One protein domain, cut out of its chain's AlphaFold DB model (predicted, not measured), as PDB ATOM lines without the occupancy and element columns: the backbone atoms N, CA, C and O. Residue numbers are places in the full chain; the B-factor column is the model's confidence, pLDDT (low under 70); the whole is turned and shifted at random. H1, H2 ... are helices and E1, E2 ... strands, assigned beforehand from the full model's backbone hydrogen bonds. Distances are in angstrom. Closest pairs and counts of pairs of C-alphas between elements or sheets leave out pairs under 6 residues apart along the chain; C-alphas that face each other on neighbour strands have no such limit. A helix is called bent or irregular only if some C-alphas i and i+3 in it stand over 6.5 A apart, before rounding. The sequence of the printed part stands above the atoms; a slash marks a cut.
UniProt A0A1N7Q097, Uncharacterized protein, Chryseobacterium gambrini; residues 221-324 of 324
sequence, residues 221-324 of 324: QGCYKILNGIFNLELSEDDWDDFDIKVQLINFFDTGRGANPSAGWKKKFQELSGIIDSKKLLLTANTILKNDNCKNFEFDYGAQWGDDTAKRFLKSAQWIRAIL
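What this domain is: This is residues 221 to 324 of the 324 residues of an uncharacterized protein of Chryseobacterium gambrini (UniProt A0A1N7Q097). A flattened body of helices is built round H6 and H4, which pack side by side and run opposite ways, while H1 packs on both of them. H2 folds back from H1 and meets H6 with its last residue, H3 lies beside the later part of H2, and a small strand hairpin, E1 and E2, makes one end of the longest axis. The printed part has 104 residues, with six named helices and two named strands in the order H1 H2 H3 H4 H5 E1 E2 H6, and its class is mostly helix. The sheet is E1 - E2, antiparallel. The whole is compact, with a radius of gyration of the C-alphas of 13.9 A, and spans 45 by 32 by 17 A, only just flat.

Where its parts are: H1, residues 222 to 231, begins at C-alpha 222 (174.660, 211.749, 138.793) and is 14.3 A long. H2, residues 239 to 253, is 21.0 A long and ends at C-alpha 253 (181.864, 219.252, 147.909). H3, residues 263 to 273, measures 15.2 A, and H4, residues 278 to 289, 16.2 A. H5 is residues 292 to 295, neither bent nor irregular, but only just: C-alphas 292 and 295 are 6.4 A apart. E1 is residues 296 to 298 and E2 residues 304 to 306. H6, residues 308 to 323, is 22.9 A long and ends at C-alpha 323 (174.744, 228.516, 156.622).

How they stand to each other: H1 and H6 are the hubs, touching four helices each. H1 and H2 form a helical hairpin, with a shallow tilt of 32 degrees; their closest C-alphas, of Ile 230 and Lys 246, are 6.6 A apart. H4 touches H1 with residues 284 to 288 alone, closest at the C-alphas of Ile 226 and Ile 288, 5.7 A. H6 touches H1 with residues 309 to 313 alone, closest at the C-alphas of Cys 223 and Ala 310, 4.4 A. H4 and H6 touch at a steep tilt of 42 degrees, opposite ways, closest at the C-alphas of Ala 285 and Ala 317, 4.3 A. H2 touches H6 with residue 253 alone, about perpendicular at 81 degrees, the C-alphas of Phe 253 and Phe 313 being 4.7 A apart. H3 and H2 are close but not clearly touching, with the C-alphas of Phe 252 and Lys 268 7.5 A apart. H5 touches H6, closest at the C-alphas of Lys 295 and Lys 311, 5.4 A. In the hairpin of E1 and E2, N 297 and O 305 are within hydrogen-bond range at 2.8 A. Each O i to N i+4 pair is within hydrogen-bond range in H1, H2, H3, H4 and H6; H5 is too short for such a pair.

The domain as a whole: The C-alphas farthest apart, of Gly 274 and Tyr 301, are 46.5 A from each other. The printed part has no cut, and no link is long. The mean pLDDT of the printed part is 95.8, and no printed residue is under 70.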
ATOM      1  N   GLN A 221     175.739 209.223 134.772       95.12
ATOM      2  CA  GLN A 221     175.706 209.100 136.223       95.12
ATOM      3  C   GLN A 221     175.701 210.469 136.931       95.12
ATOM      4  O   GLN A 221     176.327 211.443 136.501       95.12
ATOM      5  N   GLY A 222     174.974 210.531 138.050       95.94
ATOM      6  CA  GLY A 222     174.660 211.749 138.793       95.94
ATOM      7  C   GLY A 222     175.859 212.612 139.168       95.94
ATOM      8  O   GLY A 222     175.833 213.829 138.978       95.94
ATOM      9  N   CYS A 223     176.931 212.000 139.669       97.06
ATOM     10  CA  CYS A 223     178.139 212.728 140.040       97.06
ATOM     11  C   CYS A 223     178.743 213.500 138.858       97.06
ATOM     12  O   CYS A 223     179.142 214.647 139.042       97.06
ATOM     13  N   TYR A 224     178.731 212.945 137.644       97.44
ATOM     14  CA  TYR A 224     179.245 213.626 136.452       97.44
ATOM     15  C   TYR A 224     178.287 214.674 135.886       97.44
ATOM     16  O   TYR A 224     178.758 215.686 135.371       97.44
ATOM     17  N   LYS A 225     176.968 214.517 136.060       97.00
ATOM     18  CA  LYS A 225     176.003 215.602 135.792       97.00
ATOM     19  C   LYS A 225     176.265 216.812 136.686       97.00
ATOM     20  O   LYS A 225     176.290 217.945 136.213       97.00
ATOM     21  N   ILE A 226     176.530 216.570 137.971       98.25
ATOM     22  CA  ILE A 226     176.888 217.635 138.910       98.25
ATOM     23  C   ILE A 226     178.229 218.276 138.527       98.25
ATOM     24  O   ILE A 226     178.313 219.503 138.491       98.25
ATOM     25  N   LEU A 227     179.258 217.478 138.212       98.19
ATOM     26  CA  LEU A 227     180.549 218.001 137.743       98.19
ATOM     27  C   LEU A 227     180.373 218.887 136.505       98.19
ATOM     28  O   LEU A 227     180.901 219.995 136.479       98.19
ATOM     29  N   ASN A 228     179.590 218.441 135.519       97.62
ATOM     30  CA  ASN A 228     179.280 219.223 134.326       97.62
ATOM     31  C   ASN A 228     178.590 220.554 134.679       97.62
ATOM     32  O   ASN A 228     178.985 221.599 134.167       97.62
ATOM     33  N   GLY A 229     177.631 220.535 135.609       97.56
ATOM     34  CA  GLY A 229     176.994 221.746 136.123       97.56
ATOM     35  C   GLY A 229     177.986 222.724 136.760       97.56
ATOM     36  O   GLY A 229     177.905 223.916 136.494       97.56
ATOM     37  N   ILE A 230     178.950 222.232 137.548       98.25
ATOM     38  CA  ILE A 230     180.000 223.067 138.155       98.25
ATOM     39  C   ILE A 230     180.932 223.645 137.080       98.25
ATOM     40  O   ILE A 230     181.238 224.835 137.115       98.25
ATOM     41  N   PHE A 231     181.365 222.837 136.105       98.06
ATOM     42  CA  PHE A 231     182.271 223.298 135.046       98.06
ATOM     43  C   PHE A 231     181.669 224.367 134.132       98.06
ATOM     44  O   PHE A 231     182.429 225.137 133.550       98.06
ATOM     45  N   ASN A 232     180.342 224.448 134.032       97.44
ATOM     46  CA  ASN A 232     179.639 225.436 133.210       97.44
ATOM     47  C   ASN A 232     179.179 226.684 133.990       97.44
ATOM     48  O   ASN A 232     178.434 227.495 133.451       97.44
ATOM     49  N   LEU A 233     179.601 226.855 135.247       97.62
ATOM     50  CA  LEU A 233     179.425 228.124 135.964       97.62
ATOM     51  C   LEU A 233     180.449 229.160 135.499       97.62
ATOM     52  O   LEU A 233     181.566 228.800 135.161       97.62
ATOM     53  N   GLU A 234     180.101 230.437 135.554       95.88
ATOM     54  CA  GLU A 234     181.042 231.545 135.365       95.88
ATOM     55  C   GLU A 234     181.371 232.111 136.751       95.88
ATOM     56  O   GLU A 234     180.570 232.827 137.357       95.88
ATOM     57  N   LEU A 235     182.500 231.687 137.323       96.50
ATOM     58  CA  LEU A 235     182.921 232.042 138.682       96.50
ATOM     59  C   LEU A 235     184.071 233.050 138.698       96.50
ATOM     60  O   LEU A 235     184.271 233.694 139.728       96.50
ATOM     61  N   SER A 236     184.803 233.219 137.602       96.19
ATOM     62  CA  SER A 236     185.784 234.290 137.402       96.19
ATOM     63  C   SER A 236     185.749 234.772 135.952       96.19
ATOM     64  O   SER A 236     185.278 234.049 135.078       96.19
ATOM     65  N   GLU A 237     186.231 235.992 135.712       94.56
ATOM     66  CA  GLU A 237     186.468 236.502 134.352       94.56
ATOM     67  C   GLU A 237     187.759 235.926 133.752       94.56
ATOM     68  O   GLU A 237     187.854 235.766 132.540       94.56
ATOM     69  N   ASP A 238     188.743 235.607 134.599       95.75
ATOM     70  CA  ASP A 238     189.957 234.903 134.186       95.75
ATOM     71  C   ASP A 238     189.686 233.394 134.085       95.75
ATOM     72  O   ASP A 238     189.247 232.769 135.055       95.75
ATOM     73  N   ASP A 239     189.952 232.810 132.912       93.69
ATOM     74  CA  ASP A 239     189.667 231.401 132.604       93.69
ATOM     75  C   ASP A 239     190.405 230.420 133.529       93.69
ATOM     76  O   ASP A 239     189.886 229.343 133.849       93.69
ATOM     77  N   TRP A 240     191.625 230.763 133.954       96.56
ATOM     78  CA  TRP A 240     192.414 229.902 134.827       96.56
ATOM     79  C   TRP A 240     191.928 229.983 136.271       96.56
ATOM     80  O   TRP A 240     191.712 228.940 136.890       96.56
ATOM     81  N   ASP A 241     191.700 231.186 136.795       96.56
ATOM     82  CA  ASP A 241     191.147 231.374 138.137       96.56
ATOM     83  C   ASP A 241     189.748 230.751 138.248       96.56
ATOM     84  O   ASP A 241     189.419 230.120 139.253       96.56
ATOM     85  N   ASP A 242     188.926 230.874 137.201       97.19
ATOM     86  CA  ASP A 242     187.621 230.220 137.107       97.19
ATOM     87  C   ASP A 242     187.756 228.690 137.202       97.19
ATOM     88  O   ASP A 242     187.071 228.042 138.006       97.19
ATOM     89  N   PHE A 243     188.683 228.106 136.437       98.00
ATOM     90  CA  PHE A 243     188.974 226.677 136.494       98.00
ATOM     91  C   PHE A 243     189.496 226.241 137.872       98.00
ATOM     92  O   PHE A 243     188.999 225.255 138.428       98.00
ATOM     93  N   ASP A 244     190.456 226.960 138.456       97.38
ATOM     94  CA  ASP A 244     191.046 226.611 139.750       97.38
ATOM     95  C   ASP A 244     190.003 226.657 140.877       97.38
ATOM     96  O   ASP A 244     189.864 225.696 141.643       97.38
ATOM     97  N   ILE A 245     189.161 227.697 140.906       97.56
ATOM     98  CA  ILE A 245     188.023 227.804 141.829       97.56
ATOM     99  C   ILE A 245     187.103 226.581 141.700       97.56
ATOM    100  O   ILE A 245     186.725 225.974 142.709       97.56
ATOM    101  N   LYS A 246     186.761 226.162 140.474       98.31
ATOM    102  CA  LYS A 246     185.925 224.970 140.237       98.31
ATOM    103  C   LYS A 246     186.583 223.703 140.770       98.31
ATOM    104  O   LYS A 246     185.908 222.893 141.409       98.31
ATOM    105  N   VAL A 247     187.889 223.529 140.576       98.12
ATOM    106  CA  VAL A 247     188.636 222.384 141.121       98.12
ATOM    107  C   VAL A 247     188.616 222.387 142.653       98.12
ATOM    108  O   VAL A 247     188.383 221.335 143.264       98.12
ATOM    109  N   GLN A 248     188.810 223.541 143.296       97.81
ATOM    110  CA  GLN A 248     188.714 223.676 144.754       97.81
ATOM    111  C   GLN A 248     187.313 223.302 145.261       97.81
ATOM    112  O   GLN A 248     187.182 222.497 146.191       97.81
ATOM    113  N   LEU A 249     186.264 223.800 144.599       98.38
ATOM    114  CA  LEU A 249     184.871 223.489 144.921       98.38
ATOM    115  C   LEU A 249     184.583 221.991 144.769       98.38
ATOM    116  O   LEU A 249     184.091 221.374 145.712       98.38
ATOM    117  N   ILE A 250     184.945 221.374 143.641       98.44
ATOM    118  CA  ILE A 250     184.765 219.932 143.397       98.44
ATOM    119  C   ILE A 250     185.407 219.108 144.519       98.44
ATOM    120  O   ILE A 250     184.780 218.203 145.074       98.44
ATOM    121  N   ASN A 251     186.648 219.436 144.890       97.94
ATOM    122  CA  ASN A 251     187.346 218.751 145.974       97.94
ATOM    123  C   ASN A 251     186.637 218.927 147.324       97.94
ATOM    124  O   ASN A 251     186.577 217.974 148.103       97.94
ATOM    125  N   PHE A 252     186.109 220.119 147.606       98.19
ATOM    126  CA  PHE A 252     185.414 220.423 148.852       98.19
ATOM    127  C   PHE A 252     184.043 219.741 148.949       98.19
ATOM    128  O   PHE A 252     183.771 219.054 149.938       98.19
ATOM    129  N   PHE A 253     183.194 219.865 147.925       98.25
ATOM    130  CA  PHE A 253     181.864 219.252 147.909       98.25
ATOM    131  C   PHE A 253     181.949 217.723 148.077       98.25
ATOM    132  O   PHE A 253     181.083 217.126 148.727       98.25
ATOM    133  N   ASP A 254     183.025 217.085 147.588       97.38
ATOM    134  CA  ASP A 254     183.284 215.638 147.711       97.38
ATOM    135  C   ASP A 254     183.648 215.195 149.147       97.38
ATOM    136  O   ASP A 254     184.020 214.044 149.384       97.38
ATOM    137  N   THR A 255     183.556 216.085 150.140       96.69
ATOM    138  CA  THR A 255     183.846 215.778 151.552       96.69
ATOM    139  C   THR A 255     182.599 215.608 152.427       96.69
ATOM    140  O   THR A 255     182.729 215.275 153.606       96.69
ATOM    141  N   GLY A 256     181.394 215.785 151.873       95.56
ATOM    142  CA  GLY A 256     180.122 215.757 152.612       95.56
ATOM    143  C   GLY A 256     179.741 214.390 153.188       95.56
ATOM    144  O   GLY A 256     178.963 213.649 152.589       95.56
ATOM    145  N   ARG A 257     180.270 214.027 154.362       94.06
ATOM    146  CA  ARG A 257     180.047 212.730 155.034       94.06
ATOM    147  C   ARG A 257     179.169 212.866 156.281       94.06
ATOM    148  O   ARG A 257     179.276 213.846 157.005       94.06
ATOM    149  N   GLY A 258     178.382 211.832 156.585       92.50
ATOM    150  CA  GLY A 258     177.536 211.785 157.786       92.50
ATOM    151  C   GLY A 258     176.185 212.492 157.625       92.50
ATOM    152  O   GLY A 258     175.774 212.811 156.506       92.50
ATOM    153  N   ALA A 259     175.470 212.656 158.741       92.12
ATOM    154  CA  ALA A 259     174.180 213.356 158.797       92.12
ATOM    155  C   ALA A 259     174.343 214.875 158.979       92.12
ATOM    156  O   ALA A 259     173.578 215.645 158.412       92.12
ATOM    157  N   ASN A 260     175.378 215.290 159.714       94.56
ATOM    158  CA  ASN A 260     175.681 216.684 160.036       94.56
ATOM    159  C   ASN A 260     177.118 217.042 159.617       94.56
ATOM    160  O   ASN A 260     177.970 216.144 159.592       94.56
ATOM    161  N   PRO A 261     177.425 218.330 159.359       95.75
ATOM    162  CA  PRO A 261     178.782 218.756 159.043       95.75
ATOM    163  C   PRO A 261     179.742 218.448 160.196       95.75
ATOM    164  O   PRO A 261     179.549 218.913 161.325       95.75
ATOM    165  N   SER A 262     180.804 217.696 159.907       96.62
ATOM    166  CA  SER A 262     181.863 217.417 160.879       96.62
ATOM    167  C   SER A 262     182.681 218.676 161.192       96.62
ATOM    168  O   SER A 262     182.704 219.628 160.409       96.62
ATOM    169  N   ALA A 263     183.413 218.680 162.310       96.31
ATOM    170  CA  ALA A 263     184.327 219.779 162.640       96.31
ATOM    171  C   ALA A 263     185.365 220.021 161.525       96.31
ATOM    172  O   ALA A 263     185.624 221.163 161.152       96.31
ATOM    173  N   GLY A 264     185.892 218.943 160.930       96.31
ATOM    174  CA  GLY A 264     186.816 219.026 159.799       96.31
ATOM    175  C   GLY A 264     186.180 219.617 158.538       96.31
ATOM    176  O   GLY A 264     186.832 220.388 157.841       96.31
ATOM    177  N   TRP A 265     184.908 219.310 158.262       97.75
ATOM    178  CA  TRP A 265     184.174 219.933 157.155       97.75
ATOM    179  C   TRP A 265     183.977 221.431 157.401       97.75
ATOM    180  O   TRP A 265     184.284 222.234 156.526       97.75
ATOM    181  N   LYS A 266     183.543 221.822 158.610       97.12
ATOM    182  CA  LYS A 266     183.325 223.233 158.980       97.12
ATOM    183  C   LYS A 266     184.606 224.057 158.872       97.12
ATOM    184  O   LYS A 266     184.566 225.153 158.327       97.12
ATOM    185  N   LYS A 267     185.736 223.507 159.327       96.88
ATOM    186  CA  LYS A 267     187.050 224.143 159.185       96.88
ATOM    187  C   LYS A 267     187.399 224.390 157.711       96.88
ATOM    188  O   LYS A 267     187.705 225.515 157.344       96.88
ATOM    189  N   LYS A 268     187.267 223.367 156.857       96.56
ATOM    190  CA  LYS A 268     187.504 223.508 155.409       96.56
ATOM    191  C   LYS A 268     186.555 224.509 154.752       96.56
ATOM    192  O   LYS A 268     186.963 225.232 153.855       96.56
ATOM    193  N   PHE A 269     185.299 224.556 155.190       97.56
ATOM    194  CA  PHE A 269     184.330 225.527 154.688       97.56
ATOM    195  C   PHE A 269     184.723 226.962 155.049       97.56
ATOM    196  O   PHE A 269     184.632 227.842 154.202       97.56
ATOM    197  N   GLN A 270     185.182 227.197 156.282       96.06
ATOM    198  CA  GLN A 270     185.681 228.505 156.715       96.06
ATOM    199  C   GLN A 270     186.905 228.939 155.902       96.06
ATOM    200  O   GLN A 270     186.940 230.071 155.433       96.06
ATOM    201  N   GLU A 271     187.863 228.033 155.687       95.50
ATOM    202  CA  GLU A 271     189.029 228.280 154.828       95.50
ATOM    203  C   GLU A 271     188.594 228.651 153.401       95.50
ATOM    204  O   GLU A 271     189.021 229.673 152.871       95.50
ATOM    205  N   LEU A 272     187.678 227.874 152.812       95.56
ATOM    206  CA  LEU A 272     187.175 228.110 151.459       95.56
ATOM    207  C   LEU A 272     186.387 229.424 151.344       95.56
ATOM    208  O   LEU A 272     186.521 230.129 150.351       95.56
ATOM    209  N   SER A 273     185.603 229.775 152.366       94.56
ATOM    210  CA  SER A 273     184.817 231.020 152.414       94.56
ATOM    211  C   SER A 273     185.683 232.268 152.596       94.56
ATOM    212  O   SER A 273     185.223 233.372 152.323       94.56
ATOM    213  N   GLY A 274     186.931 232.110 153.051       92.31
ATOM    214  CA  GLY A 274     187.923 233.185 153.056       92.31
ATOM    215  C   GLY A 274     188.535 233.464 151.678       92.31
ATOM    216  O   GLY A 274     189.145 234.511 151.496       92.31
ATOM    217  N   ILE A 275     188.381 232.538 150.723       93.00
ATOM    218  CA  ILE A 275     188.971 232.603 149.376       93.00
ATOM    219  C   ILE A 275     187.890 232.874 148.319       93.00
ATOM    220  O   ILE A 275     188.092 233.672 147.407       93.00
ATOM    221  N   ILE A 276     186.735 232.217 148.436       95.00
ATOM    222  CA  ILE A 276     185.638 232.272 147.467       95.00
ATOM    223  C   ILE A 276     184.464 233.047 148.069       95.00
ATOM    224  O   ILE A 276     183.963 232.700 149.137       95.00
ATOM    225  N   ASP A 277     183.989 234.059 147.339       94.81
ATOM    226  CA  ASP A 277     182.838 234.879 147.728       94.81
ATOM    227  C   ASP A 277     181.574 234.042 148.008       94.81
ATOM    228  O   ASP A 277     181.265 233.061 147.319       94.81
ATOM    229  N   SER A 278     180.799 234.469 149.007       95.44
ATOM    230  CA  SER A 278     179.601 233.762 149.467       95.44
ATOM    231  C   SER A 278     178.540 233.612 148.375       95.44
ATOM    232  O   SER A 278     177.878 232.573 148.317       95.44
ATOM    233  N   LYS A 279     178.408 234.575 147.450       96.31
ATOM    234  CA  LYS A 279     177.471 234.466 146.321       96.31
ATOM    235  C   LYS A 279     177.897 233.365 145.359       96.31
ATOM    236  O   LYS A 279     177.041 232.615 144.897       96.31
ATOM    237  N   LYS A 280     179.202 233.216 145.093       97.31
ATOM    238  CA  LYS A 280     179.751 232.141 144.242       97.31
ATOM    239  C   LYS A 280     179.561 230.766 144.890       97.31
ATOM    240  O   LYS A 280     179.155 229.813 144.220       97.31
ATOM    241  N   LEU A 281     179.780 230.669 146.204       97.94
ATOM    242  CA  LEU A 281     179.512 229.452 146.982       97.94
ATOM    243  C   LEU A 281     178.030 229.061 146.929       97.94
ATOM    244  O   LEU A 281     177.709 227.907 146.633       97.94
ATOM    245  N   LEU A 282     177.126 230.018 147.160       97.69
ATOM    246  CA  LEU A 282     175.682 229.791 147.122       97.69
ATOM    247  C   LEU A 282     175.189 229.454 145.706       97.69
ATOM    248  O   LEU A 282     174.373 228.547 145.543       97.69
ATOM    249  N   LEU A 283     175.714 230.121 144.673       98.12
ATOM    250  CA  LEU A 283     175.436 229.811 143.266       98.12
ATOM    251  C   LEU A 283     175.828 228.368 142.926       98.12
ATOM    252  O   LEU A 283     175.037 227.625 142.335       98.12
ATOM    253  N   THR A 284     177.024 227.952 143.344       98.38
ATOM    254  CA  THR A 284     177.508 226.584 143.127       98.38
ATOM    255  C   THR A 284     176.639 225.576 143.876       98.38
ATOM    256  O   THR A 284     176.182 224.597 143.286       98.38
ATOM    257  N   ALA A 285     176.327 225.840 145.150       98.38
ATOM    258  CA  ALA A 285     175.450 224.990 145.948       98.38
ATOM    259  C   ALA A 285     174.065 224.832 145.297       98.38
ATOM    260  O   ALA A 285     173.597 223.712 145.105       98.38
ATOM    261  N   ASN A 286     173.434 225.928 144.874       98.25
ATOM    262  CA  ASN A 286     172.136 225.888 144.199       98.25
ATOM    263  C   ASN A 286     172.187 225.109 142.880       98.25
ATOM    264  O   ASN A 286     171.246 224.383 142.561       98.25
ATOM    265  N   THR A 287     173.289 225.205 142.135       98.31
ATOM    266  CA  THR A 287     173.498 224.432 140.901       98.31
ATOM    267  C   THR A 287     173.593 222.934 141.180       98.31
ATOM    268  O   THR A 287     172.944 222.141 140.501       98.31
ATOM    269  N   ILE A 288     174.314 222.540 142.230       98.31
ATOM    270  CA  ILE A 288     174.396 221.142 142.674       98.31
ATOM    271  C   ILE A 288     173.010 220.621 143.082       98.31
ATOM    272  O   ILE A 288     172.611 219.537 142.660       98.31
ATOM    273  N   LEU A 289     172.244 221.405 143.850       98.00
ATOM    274  CA  LEU A 289     170.939 221.006 144.396       98.00
ATOM    275  C   LEU A 289     169.855 220.764 143.338       98.00
ATOM    276  O   LEU A 289     168.899 220.044 143.621       98.00
ATOM    277  N   LYS A 290     170.011 221.282 142.112       96.88
ATOM    278  CA  LYS A 290     169.134 220.941 140.976       96.88
ATOM    279  C   LYS A 290     169.172 219.448 140.616       96.88
ATOM    280  O   LYS A 290     168.269 218.971 139.939       96.88
ATOM    281  N   ASN A 291     170.178 218.711 141.089       95.62
ATOM    282  CA  ASN A 291     170.392 217.290 140.811       95.62
ATOM    283  C   ASN A 291     169.977 216.383 141.989       95.62
ATOM    284  O   ASN A 291     170.549 215.310 142.168       95.62
ATOM    285  N   ASP A 292     169.017 216.786 142.834       91.25
ATOM    286  CA  ASP A 292     168.625 215.997 144.020       91.25
ATOM    287  C   ASP A 292     168.100 214.587 143.676       91.25
ATOM    288  O   ASP A 292     168.274 213.645 144.453       91.25
ATOM    289  N   ASN A 293     167.541 214.425 142.473       90.50
ATOM    290  CA  ASN A 293     167.094 213.147 141.913       90.50
ATOM    291  C   ASN A 293     168.244 212.204 141.505       90.50
ATOM    292  O   ASN A 293     168.010 211.026 141.267       90.50
ATOM    293  N   CYS A 294     169.488 212.684 141.457       90.00
ATOM    294  CA  CYS A 294     170.648 211.932 140.974       90.00
ATOM    295  C   CYS A 294     171.391 211.148 142.076       90.00
ATOM    296  O   CYS A 294     172.543 210.759 141.900       90.00
ATOM    297  N   LYS A 295     170.761 210.927 143.239       91.69
ATOM    298  CA  LYS A 295     171.359 210.189 144.373       91.69
ATOM    299  C   LYS A 295     171.563 208.706 144.086       91.69
ATOM    300  O   LYS A 295     172.364 208.068 144.765       91.69
ATOM    301  N   ASN A 296     170.819 208.165 143.134       92.19
ATOM    302  CA  ASN A 296     170.872 206.768 142.761       92.19
ATOM    303  C   ASN A 296     171.099 206.645 141.255       92.19
ATOM    304  O   ASN A 296     170.663 207.494 140.479       92.19
ATOM    305  N   PHE A 297     171.767 205.569 140.874       91.88
ATOM    306  CA  PHE A 297     171.995 205.149 139.507       91.88
ATOM    307  C   PHE A 297     171.193 203.876 139.249       91.88
ATOM    308  O   PHE A 297     171.267 202.937 140.045       91.88
ATOM    309  N   GLU A 298     170.424 203.856 138.170       90.69
ATOM    310  CA  GLU A 298     169.639 202.702 137.743       90.69
ATOM    311  C   GLU A 298     170.336 202.040 136.556       90.69
ATOM    312  O   GLU A 298     170.711 202.712 135.598       90.69
ATOM    313  N   PHE A 299     170.548 200.733 136.653       88.12
ATOM    314  CA  PHE A 299     171.113 199.930 135.579       88.12
ATOM    315  C   PHE A 299     170.009 199.452 134.637       88.12
ATOM    316  O   PHE A 299     168.881 199.228 135.070       88.12
ATOM    317  N   ASP A 300     170.365 199.151 133.389       86.06
ATOM    318  CA  ASP A 300     169.424 198.678 132.361       86.06
ATOM    319  C   ASP A 300     168.658 197.399 132.750       86.06
ATOM    320  O   ASP A 300     167.571 197.133 132.247       86.06
ATOM    321  N   TYR A 301     169.209 196.599 133.667       85.56
ATOM    322  CA  TYR A 301     168.576 195.388 134.198       85.56
ATOM    323  C   TYR A 301     167.736 195.635 135.469       85.56
ATOM    324  O   TYR A 301     167.374 194.686 136.164       85.56
ATOM    325  N   GLY A 302     167.442 196.898 135.795       87.00
ATOM    326  CA  GLY A 302     166.534 197.319 136.869       87.00
ATOM    327  C   GLY A 302     167.139 197.366 138.275       87.00
ATOM    328  O   GLY A 302     166.448 197.721 139.230       87.00
ATOM    329  N   ALA A 303     168.418 197.019 138.451       89.75
ATOM    330  CA  ALA A 303     169.082 197.237 139.735       89.75
ATOM    331  C   ALA A 303     169.342 198.727 139.967       89.75
ATOM    332  O   ALA A 303     169.621 199.472 139.030       89.75
ATOM    333  N   GLN A 304     169.327 199.148 141.230       92.31
ATOM    334  CA  GLN A 304     169.609 200.528 141.608       92.31
ATOM    335  C   GLN A 304     170.723 200.583 142.649       92.31
ATOM    336  O   GLN A 304     170.611 199.987 143.722       92.31
ATOM    337  N   TRP A 305     171.794 201.316 142.351       93.62
ATOM    338  CA  TRP A 305     172.895 201.561 143.283       93.62
ATOM    339  C   TRP A 305     172.944 203.026 143.701       93.62
ATOM    340  O   TRP A 305     172.514 203.924 142.985       93.62
ATOM    341  N   GLY A 306     173.480 203.284 144.891       94.00
ATOM    342  CA  GLY A 306     173.694 204.646 145.360       94.00
ATOM    343  C   GLY A 306     174.870 205.313 144.655       94.00
ATOM    344  O   GLY A 306     175.970 204.769 144.664       94.00
ATOM    345  N   ASP A 307     174.679 206.527 144.140       95.62
ATOM    346  CA  ASP A 307     175.792 207.390 143.743       95.62
ATOM    347  C   ASP A 307     176.310 208.135 144.976       95.62
ATOM    348  O   ASP A 307     175.858 209.223 145.346       95.62
ATOM    349  N   ASP A 308     177.272 207.516 145.649       95.44
ATOM    350  CA  ASP A 308     177.823 208.066 146.878       95.44
ATOM    351  C   ASP A 308     178.567 209.382 146.667       95.44
ATOM    352  O   ASP A 308     178.708 210.145 147.622       95.44
ATOM    353  N   THR A 309     179.058 209.674 145.464       97.00
ATOM    354  CA  THR A 309     179.721 210.951 145.169       97.00
ATOM    355  C   THR A 309     178.686 212.057 144.987       97.00
ATOM    356  O   THR A 309     178.792 213.100 145.633       97.00
ATOM    357  N   ALA A 310     177.617 211.809 144.226       97.56
ATOM    358  CA  ALA A 310     176.503 212.747 144.095       97.56
ATOM    359  C   ALA A 310     175.851 213.046 145.453       97.56
ATOM    360  O   ALA A 310     175.622 214.207 145.797       97.56
ATOM    361  N   LYS A 311     175.629 212.018 146.286       97.50
ATOM    362  CA  LYS A 311     175.100 212.190 147.652       97.50
ATOM    363  C   LYS A 311     175.971 213.119 148.501       97.50
ATOM    364  O   LYS A 311     175.432 213.929 149.254       97.50
ATOM    365  N   ARG A 312     177.300 213.014 148.403       97.75
ATOM    366  CA  ARG A 312     178.226 213.903 149.123       97.75
ATOM    367  C   ARG A 312     178.143 215.348 148.653       97.75
ATOM    368  O   ARG A 312     178.096 216.250 149.490       97.75
ATOM    369  N   PHE A 313     178.105 215.549 147.337       98.44
ATOM    370  CA  PHE A 313     177.945 216.867 146.733       98.44
ATOM    371  C   PHE A 313     176.654 217.534 147.202       98.44
ATOM    372  O   PHE A 313     176.694 218.640 147.740       98.44
ATOM    373  N   LEU A 314     175.529 216.825 147.088       98.06
ATOM    374  CA  LEU A 314     174.214 217.310 147.504       98.06
ATOM    375  C   LEU A 314     174.183 217.663 148.993       98.06
ATOM    376  O   LEU A 314     173.718 218.743 149.344       98.06
ATOM    377  N   LYS A 315     174.734 216.813 149.871       97.56
ATOM    378  CA  LYS A 315     174.822 217.108 151.313       97.56
ATOM    379  C   LYS A 315     175.611 218.377 151.604       97.56
ATOM    380  O   LYS A 315     175.126 219.244 152.325       97.56
ATOM    381  N   SER A 316     176.807 218.503 151.030       98.06
ATOM    382  CA  SER A 316     177.634 219.694 151.231       98.06
ATOM    383  C   SER A 316     176.909 220.951 150.733       98.06
ATOM    384  O   SER A 316     176.895 221.958 151.430       98.06
ATOM    385  N   ALA A 317     176.225 220.882 149.586       98.31
ATOM    386  CA  ALA A 317     175.425 221.989 149.062       98.31
ATOM    387  C   ALA A 317     174.231 222.356 149.958       98.31
ATOM    388  O   ALA A 317     173.978 223.540 150.179       98.31
ATOM    389  N   GLN A 318     173.533 221.367 150.524       97.88
ATOM    390  CA  GLN A 318     172.451 221.602 151.486       97.88
ATOM    391  C   GLN A 318     172.958 222.333 152.732       97.88
ATOM    392  O   GLN A 318     172.306 223.268 153.191       97.88
ATOM    393  N   TRP A 319     174.118 221.935 153.259       98.38
ATOM    394  CA  TRP A 319     174.711 222.582 154.427       98.38
ATOM    395  C   TRP A 319     175.161 224.010 154.136       98.38
ATOM    396  O   TRP A 319     174.882 224.886 154.945       98.38
ATOM    397  N   ILE A 320     175.789 224.270 152.984       97.88
ATOM    398  CA  ILE A 320     176.169 225.637 152.588       97.88
ATOM    399  C   ILE A 320     174.934 226.538 152.518       97.88
ATOM    400  O   ILE A 320     174.935 227.597 153.130       97.88
ATOM    401  N   ARG A 321     173.860 226.092 151.851       97.19
ATOM    402  CA  ARG A 321     172.602 226.853 151.733       97.19
ATOM    403  C   ARG A 321     171.914 227.114 153.082       97.19
ATOM    404  O   ARG A 321     171.078 227.997 153.177       97.19
ATOM    405  N   ALA A 322     172.189 226.303 154.100       96.19
ATOM    406  CA  ALA A 322     171.654 226.516 155.443       96.19
ATOM    407  C   ALA A 322     172.517 227.471 156.287       96.19
ATOM    408  O   ALA A 322     172.044 227.968 157.305       96.19
ATOM    409  N   ILE A 323     173.782 227.668 155.906       95.38
ATOM    410  CA  ILE A 323     174.744 228.516 156.622       95.38
ATOM    411  C   ILE A 323     174.780 229.934 156.038       95.38
ATOM    412  O   ILE A 323     174.922 230.884 156.808       95.38
ATOM    413  N   LEU A 324     174.704 230.059 154.708       93.38
ATOM    414  CA  LEU A 324     174.747 231.319 153.954       93.38
ATOM    415  C   LEU A 324     173.342 231.794 153.583       93.38
ATOM    416  O   LEU A 324     173.091 233.009 153.725       93.38
TER     417      LEU A 324